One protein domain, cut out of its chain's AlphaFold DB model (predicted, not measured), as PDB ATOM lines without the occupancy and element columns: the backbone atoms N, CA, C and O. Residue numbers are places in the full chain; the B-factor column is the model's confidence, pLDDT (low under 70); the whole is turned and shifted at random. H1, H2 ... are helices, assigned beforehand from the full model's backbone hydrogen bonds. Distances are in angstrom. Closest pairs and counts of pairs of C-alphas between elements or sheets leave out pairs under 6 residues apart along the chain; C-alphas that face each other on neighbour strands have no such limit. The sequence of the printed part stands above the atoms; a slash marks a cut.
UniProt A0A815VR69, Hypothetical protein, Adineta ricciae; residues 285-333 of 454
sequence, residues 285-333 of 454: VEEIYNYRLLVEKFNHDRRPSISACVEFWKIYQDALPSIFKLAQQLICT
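AT A GLANCE: This is residues 285 to 333 of the 454 residues of the protein "Hypothetical protein" of Adineta ricciae (UniProt A0A815VR69). Three helices are set around a small triangle: the long H1 makes one side, and the shorter H2 and H3, which run opposite ways near each other, both stand steeply tilted to it. The chain turns tightly from H1 into H2 and again from H2 into H3, whose beginning comes near the beginning of H1. The printed part has 49 residues with three named helices, in the order H1, H2, H3, and no named strand; the class is all helix. It is compact, with a radius of gyration of the C-alphas of 10.4 A, and rounded, spanning 25 by 25 by 15 A.

IN THESE COORDINATES: Find C-alpha 285 at (-27.188, -31.463, -2.318); from there H1, residues 285 to 301, runs 24.9 A to C-alpha 301 at (-40.733, -10.605, -2.303). Look next at residues 306 to 315 for H2, 14.6 A long. H3, residues 321 to 332, runs 16.6 A and ends at C-alpha 332, at (-40.011, -26.600, -21.439).

HOW THE PARTS SIT: Start at H1 and look near Phe 298: H2 is close but not clearly touching, with the closest C-alphas, those of Phe 298 and Phe 312, 7.5 A apart. H1 and H2 run opposite ways at a steep tilt of 54 degrees. H1 and H3 only just touch, and only at their ends, with 3 pairs of C-alphas within 8 A, through residues 287 to 288 and 322 to 323 alone; the closest C-alphas, of Glu 287 and Ile 323, are 7.0 A apart. These two run the same way at a steep tilt of 62 degrees. H2 and H3 are close but not clearly touching, opposite ways at a shallow tilt of 24 degrees; their closest C-alphas, of Trp 313 and Phe 324, are 6.4 A apart. Every O i to N i+4 pair is within hydrogen-bond range in H1 and H2, and 7 of 8 are in H3.

THE WHOLE: The two C-alphas farthest apart are those of Asp 301 and Thr 333, at 27.0 A. The printed part has no cut, and both links are tight. Its mean pLDDT is 95.3, and no printed residue is under 70.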
ATOM      1  N   VAL A 285     -26.544 -31.669  -3.626       92.06
ATOM      2  CA  VAL A 285     -27.188 -31.463  -2.318       92.06
ATOM      3  C   VAL A 285     -27.170 -29.990  -1.869       92.06
ATOM      4  O   VAL A 285     -28.178 -29.487  -1.386       92.06
ATOM      5  N   GLU A 286     -26.049 -29.298  -2.056       94.19
ATOM      6  CA  GLU A 286     -25.841 -27.878  -1.751       94.19
ATOM      7  C   GLU A 286     -26.601 -26.969  -2.728       94.19
ATOM      8  O   GLU A 286     -27.305 -26.067  -2.281       94.19
ATOM      9  N   GLU A 287     -26.584 -27.253  -4.041       95.12
ATOM     10  CA  GLU A 287     -27.471 -26.560  -4.992       95.12
ATOM     11  C   GLU A 287     -28.951 -26.749  -4.591       95.12
ATOM     12  O   GLU A 287     -29.724 -25.794  -4.635       95.12
ATOM     13  N   ILE A 288     -29.365 -27.950  -4.156       96.06
ATOM     14  CA  ILE A 288     -30.755 -28.219  -3.726       96.06
ATOM     15  C   ILE A 288     -31.104 -27.440  -2.449       96.06
ATOM     16  O   ILE A 288     -32.230 -26.953  -2.317       96.06
ATOM     17  N   TYR A 289     -30.161 -27.314  -1.516       95.81
ATOM     18  CA  TYR A 289     -30.330 -26.524  -0.300       95.81
ATOM     19  C   TYR A 289     -30.459 -25.027  -0.619       95.81
ATOM     20  O   TYR A 289     -31.448 -24.397  -0.237       95.81
ATOM     21  N   ASN A 290     -29.534 -24.487  -1.416       96.00
ATOM     22  CA  ASN A 290     -29.546 -23.092  -1.858       96.00
ATOM     23  C   ASN A 290     -30.810 -22.765  -2.663       96.00
ATOM     24  O   ASN A 290     -31.432 -21.729  -2.437       96.00
ATOM     25  N   TYR A 291     -31.264 -23.672  -3.533       97.19
ATOM     26  CA  TYR A 291     -32.530 -23.538  -4.255       97.19
ATOM     27  C   TYR A 291     -33.723 -23.328  -3.310       97.19
ATOM     28  O   TYR A 291     -34.539 -22.443  -3.561       97.19
ATOM     29  N   ARG A 292     -33.823 -24.091  -2.210       96.75
ATOM     30  CA  ARG A 292     -34.927 -23.944  -1.240       96.75
ATOM     31  C   ARG A 292     -34.932 -22.559  -0.590       96.75
ATOM     32  O   ARG A 292     -35.971 -21.904  -0.605       96.75
ATOM     33  N   LEU A 293     -33.777 -22.100  -0.102       96.56
ATOM     34  CA  LEU A 293     -33.633 -20.779   0.526       96.56
ATOM     35  C   LEU A 293     -33.934 -19.634  -0.454       96.56
ATOM     36  O   LEU A 293     -34.667 -18.701  -0.127       96.56
ATOM     37  N   LEU A 294     -33.406 -19.716  -1.680       96.88
ATOM     38  CA  LEU A 294     -33.619 -18.701  -2.712       96.88
ATOM     39  C   LEU A 294     -35.084 -18.643  -3.166       96.88
ATOM     40  O   LEU A 294     -35.607 -17.551  -3.381       96.88
ATOM     41  N   VAL A 295     -35.768 -19.787  -3.282       97.06
ATOM     42  CA  VAL A 295     -37.205 -19.838  -3.606       97.06
ATOM     43  C   VAL A 295     -38.055 -19.234  -2.494       97.06
ATOM     44  O   VAL A 295     -39.006 -18.516  -2.795       97.06
ATOM     45  N   GLU A 296     -37.740 -19.503  -1.227       95.56
ATOM     46  CA  GLU A 296     -38.467 -18.929  -0.092       95.56
ATOM     47  C   GLU A 296     -38.335 -17.400  -0.066       95.56
ATOM     48  O   GLU A 296     -39.354 -16.705  -0.080       95.56
ATOM     49  N   LYS A 297     -37.105 -16.874  -0.170       96.38
ATOM     50  CA  LYS A 297     -36.851 -15.427  -0.269       96.38
ATOM     51  C   LYS A 297     -37.557 -14.801  -1.479       96.38
ATOM     52  O   LYS A 297     -38.271 -13.813  -1.344       96.38
ATOM     53  N   PHE A 298     -37.431 -15.400  -2.662       97.12
ATOM     54  CA  PHE A 298     -38.039 -14.859  -3.880       97.12
ATOM     55  C   PHE A 298     -39.578 -14.861  -3.841       97.12
ATOM     56  O   PHE A 298     -40.203 -13.927  -4.340       97.12
ATOM     57  N   ASN A 299     -40.199 -15.879  -3.234       94.56
ATOM     58  CA  ASN A 299     -41.657 -15.951  -3.064       94.56
ATOM     59  C   ASN A 299     -42.189 -15.020  -1.963       94.56
ATOM     60  O   ASN A 299     -43.374 -14.684  -1.984       94.56
ATOM     61  N   HIS A 300     -41.348 -14.620  -1.006       95.38
ATOM     62  CA  HIS A 300     -41.677 -13.571  -0.044       95.38
ATOM     63  C   HIS A 300     -41.782 -12.209  -0.750       95.38
ATOM     64  O   HIS A 300     -42.763 -11.487  -0.573       95.38
ATOM     65  N   ASP A 301     -40.820 -11.903  -1.624       95.31
ATOM     66  CA  ASP A 301     -40.733 -10.605  -2.303       95.31
ATOM     67  C   ASP A 301     -41.638 -10.506  -3.549       95.31
ATOM     68  O   ASP A 301     -42.013  -9.410  -3.971       95.31
ATOM     69  N   ARG A 302     -42.007 -11.639  -4.170       94.00
ATOM     70  CA  ARG A 302     -42.834 -11.686  -5.389       94.00
ATOM     71  C   ARG A 302     -43.932 -12.741  -5.315       94.00
ATOM     72  O   ARG A 302     -43.703 -13.903  -5.000       94.00
ATOM     73  N   ARG A 303     -45.140 -12.367  -5.752       92.38
ATOM     74  CA  ARG A 303     -46.263 -13.309  -5.876       92.38
ATOM     75  C   ARG A 303     -45.933 -14.429  -6.887       92.38
ATOM     76  O   ARG A 303     -45.611 -14.113  -8.039       92.38
ATOM     77  N   PRO A 304     -46.111 -15.718  -6.532       92.69
ATOM     78  CA  PRO A 304     -45.820 -16.830  -7.434       92.69
ATOM     79  C   PRO A 304     -46.679 -16.759  -8.703       92.69
ATOM     80  O   PRO A 304     -47.910 -16.706  -8.658       92.69
ATOM     81  N   SER A 305     -46.008 -16.742  -9.855       94.06
ATOM     82  CA  SER A 305     -46.610 -16.652 -11.188       94.06
ATOM     83  C   SER A 305     -45.698 -17.295 -12.241       94.06
ATOM     84  O   SER A 305     -44.524 -17.560 -11.985       94.06
ATOM     85  N   ILE A 306     -46.224 -17.555 -13.442       90.94
ATOM     86  CA  ILE A 306     -45.459 -18.208 -14.522       90.94
ATOM     87  C   ILE A 306     -44.302 -17.317 -15.006       90.94
ATOM     88  O   ILE A 306     -43.213 -17.828 -15.256       90.94
ATOM     89  N   SER A 307     -44.506 -15.997 -15.098       93.69
ATOM     90  CA  SER A 307     -43.432 -15.044 -15.415       93.69
ATOM     91  C   SER A 307     -42.377 -15.014 -14.312       93.69
ATOM     92  O   SER A 307     -41.202 -15.205 -14.612       93.69
ATOM     93  N   ALA A 308     -42.795 -14.908 -13.045       94.81
ATOM     94  CA  ALA A 308     -41.885 -14.913 -11.902       94.81
ATOM     95  C   ALA A 308     -41.054 -16.209 -11.814       94.81
ATOM     96  O   ALA A 308     -39.875 -16.153 -11.493       94.81
ATOM     97  N   CYS A 309     -41.616 -17.368 -12.180       95.12
ATOM     98  CA  CYS A 309     -40.866 -18.625 -12.277       95.12
ATOM     99  C   CYS A 309     -39.751 -18.556 -13.341       95.12
ATOM    100  O   CYS A 309     -38.617 -18.949 -13.082       95.12
ATOM    101  N   VAL A 310     -40.034 -18.012 -14.530       95.31
ATOM    102  CA  VAL A 310     -39.015 -17.839 -15.583       95.31
ATOM    103  C   VAL A 310     -37.980 -16.771 -15.205       95.31
ATOM    104  O   VAL A 310     -36.810 -16.911 -15.549       95.31
ATOM    105  N   GLU A 311     -38.384 -15.716 -14.497       96.00
ATOM    106  CA  GLU A 311     -37.481 -14.687 -13.963       96.00
ATOM    107  C   GLU A 311     -36.549 -15.245 -12.883       96.00
ATOM    108  O   GLU A 311     -35.346 -15.020 -12.972       96.00
ATOM    109  N   PHE A 312     -37.071 -16.025 -11.930       97.69
ATOM    110  CA  PHE A 312     -36.287 -16.705 -10.894       97.69
ATOM    111  C   PHE A 312     -35.119 -17.485 -11.506       97.69
ATOM    112  O   PHE A 312     -33.962 -17.266 -11.152       97.69
ATOM    113  N   TRP A 313     -35.407 -18.346 -12.487       97.44
ATOM    114  CA  TRP A 313     -34.377 -19.165 -13.123       97.44
ATOM    115  C   TRP A 313     -33.363 -18.349 -13.928       97.44
ATOM    116  O   TRP A 313     -32.218 -18.766 -14.018       97.44
ATOM    117  N   LYS A 314     -33.743 -17.189 -14.478       96.38
ATOM    118  CA  LYS A 314     -32.789 -16.276 -15.130       96.38
ATOM    119  C   LYS A 314     -31.867 -15.579 -14.131       96.38
ATOM    120  O   LYS A 314     -30.695 -15.409 -14.434       96.38
ATOM    121  N   ILE A 315     -32.397 -15.162 -12.980       97.50
ATOM    122  CA  ILE A 315     -31.637 -14.445 -11.945       97.50
ATOM    123  C   ILE A 315     -30.640 -15.390 -11.263       97.50
ATOM    124  O   ILE A 315     -29.486 -15.030 -11.074       97.50
ATOM    125  N   TYR A 316     -31.060 -16.617 -10.943       96.88
ATOM    126  CA  TYR A 316     -30.242 -17.588 -10.205       96.88
ATOM    127  C   TYR A 316     -29.582 -18.658 -11.092       96.88
ATOM    128  O   TYR A 316     -29.177 -19.706 -10.591       96.88
ATOM    129  N   GLN A 317     -29.454 -18.405 -12.401       96.50
ATOM    130  CA  GLN A 317     -28.829 -19.335 -13.351       96.50
ATOM    131  C   GLN A 317     -27.390 -19.695 -12.943       96.50
ATOM    132  O   GLN A 317     -27.021 -20.870 -12.970       96.50
ATOM    133  N   ASP A 318     -26.596 -18.696 -12.553       95.12
ATOM    134  CA  ASP A 318     -25.174 -18.873 -12.242       95.12
ATOM    135  C   ASP A 318     -24.946 -19.457 -10.838       95.12
ATOM    136  O   ASP A 318     -23.960 -20.153 -10.609       95.12
ATOM    137  N   ALA A 319     -25.894 -19.241  -9.917       94.50
ATOM    138  CA  ALA A 319     -25.872 -19.796  -8.563       94.50
ATOM    139  C   ALA A 319     -26.332 -21.267  -8.495       94.50
ATOM    140  O   ALA A 319     -25.954 -21.987  -7.574       94.50
ATOM    141  N   LEU A 320     -27.156 -21.717  -9.451       95.69
ATOM    142  CA  LEU A 320     -27.758 -23.058  -9.479       95.69
ATOM    143  C   LEU A 320     -27.542 -23.749 -10.844       95.69
ATOM    144  O   LEU A 320     -28.516 -24.141 -11.495       95.69
ATOM    145  N   PRO A 321     -26.299 -23.886 -11.342       95.12
ATOM    146  CA  PRO A 321     -26.028 -24.244 -12.737       95.12
ATOM    147  C   PRO A 321     -26.431 -25.677 -13.118       95.12
ATOM    148  O   PRO A 321     -26.664 -25.951 -14.303       95.12
ATOM    149  N   SER A 322     -26.503 -26.607 -12.162       95.19
ATOM    150  CA  SER A 322     -26.954 -27.982 -12.407       95.19
ATOM    151  C   SER A 322     -28.477 -28.064 -12.348       95.19
ATOM    152  O   SER A 322     -29.098 -28.638 -13.248       95.19
ATOM    153  N   ILE A 323     -29.095 -27.443 -11.338       96.25
ATOM    154  CA  ILE A 323     -30.557 -27.434 -11.190       96.25
ATOM    155  C   ILE A 323     -31.220 -26.595 -12.286       96.25
ATOM    156  O   ILE A 323     -32.234 -27.026 -12.827       96.25
ATOM    157  N   PHE A 324     -30.640 -25.466 -12.700       96.75
ATOM    158  CA  PHE A 324     -31.153 -24.643 -13.799       96.75
ATOM    159  C   PHE A 324     -31.310 -25.447 -15.098       96.75
ATOM    160  O   PHE A 324     -32.333 -25.340 -15.772       96.75
ATOM    161  N   LYS A 325     -30.344 -26.314 -15.432       95.62
ATOM    162  CA  LYS A 325     -30.423 -27.188 -16.620       95.62
ATOM    163  C   LYS A 325     -31.581 -28.181 -16.523       95.62
ATOM    164  O   LYS A 325     -32.288 -28.397 -17.507       95.62
ATOM    165  N   LEU A 326     -31.807 -28.754 -15.339       96.25
ATOM    166  CA  LEU A 326     -32.948 -29.634 -15.078       96.25
ATOM    167  C   LEU A 326     -34.275 -28.859 -15.141       96.25
ATOM    168  O   LEU A 326     -35.219 -29.294 -15.799       96.25
ATOM    169  N   ALA A 327     -34.336 -27.681 -14.523       96.38
ATOM    170  CA  ALA A 327     -35.499 -26.804 -14.535       96.38
ATOM    171  C   ALA A 327     -35.859 -26.353 -15.955       96.38
ATOM    172  O   ALA A 327     -37.033 -26.366 -16.314       96.38
ATOM    173  N   GLN A 328     -34.870 -26.042 -16.798       95.69
ATOM    174  CA  GLN A 328     -35.078 -25.719 -18.208       95.69
ATOM    175  C   GLN A 328     -35.758 -26.879 -18.952       95.69
ATOM    176  O   GLN A 328     -36.731 -26.656 -19.670       95.69
ATOM    177  N   GLN A 329     -35.311 -28.123 -18.747       95.81
ATOM    178  CA  GLN A 329     -35.941 -29.306 -19.349       95.81
ATOM    179  C   GLN A 329     -37.377 -29.520 -18.842       95.81
ATOM    180  O   GLN A 329     -38.288 -29.759 -19.639       95.81
ATOM    181  N   LEU A 330     -37.600 -29.390 -17.531       95.31
ATOM    182  CA  LEU A 330     -38.915 -29.578 -16.914       95.31
ATOM    183  C   LEU A 330     -39.917 -28.492 -17.341       95.31
ATOM    184  O   LEU A 330     -41.023 -28.815 -17.761       95.31
ATOM    185  N   ILE A 331     -39.527 -27.216 -17.305       92.75
ATOM    186  CA  ILE A 331     -40.392 -26.072 -17.646       92.75
ATOM    187  C   ILE A 331     -40.684 -26.015 -19.153       92.75
ATOM    188  O   ILE A 331     -41.771 -25.598 -19.556       92.75
ATOM    189  N   CYS A 332     -39.755 -26.462 -20.004       90.94
ATOM    190  CA  CYS A 332     -40.011 -26.600 -21.439       90.94
ATOM    191  C   CYS A 332     -40.885 -27.815 -21.801       90.94
ATOM    192  O   CYS A 332     -41.362 -27.885 -22.936       90.94
ATOM    193  N   THR A 333     -41.126 -28.751 -20.876       91.69
ATOM    194  CA  THR A 333     -41.989 -29.912 -21.119       91.69
ATOM    195  C   THR A 333     -43.465 -29.511 -20.980       91.69
ATOM    196  O   THR A 333     -43.895 -29.100 -19.901       91.69
TER     197      THR A 333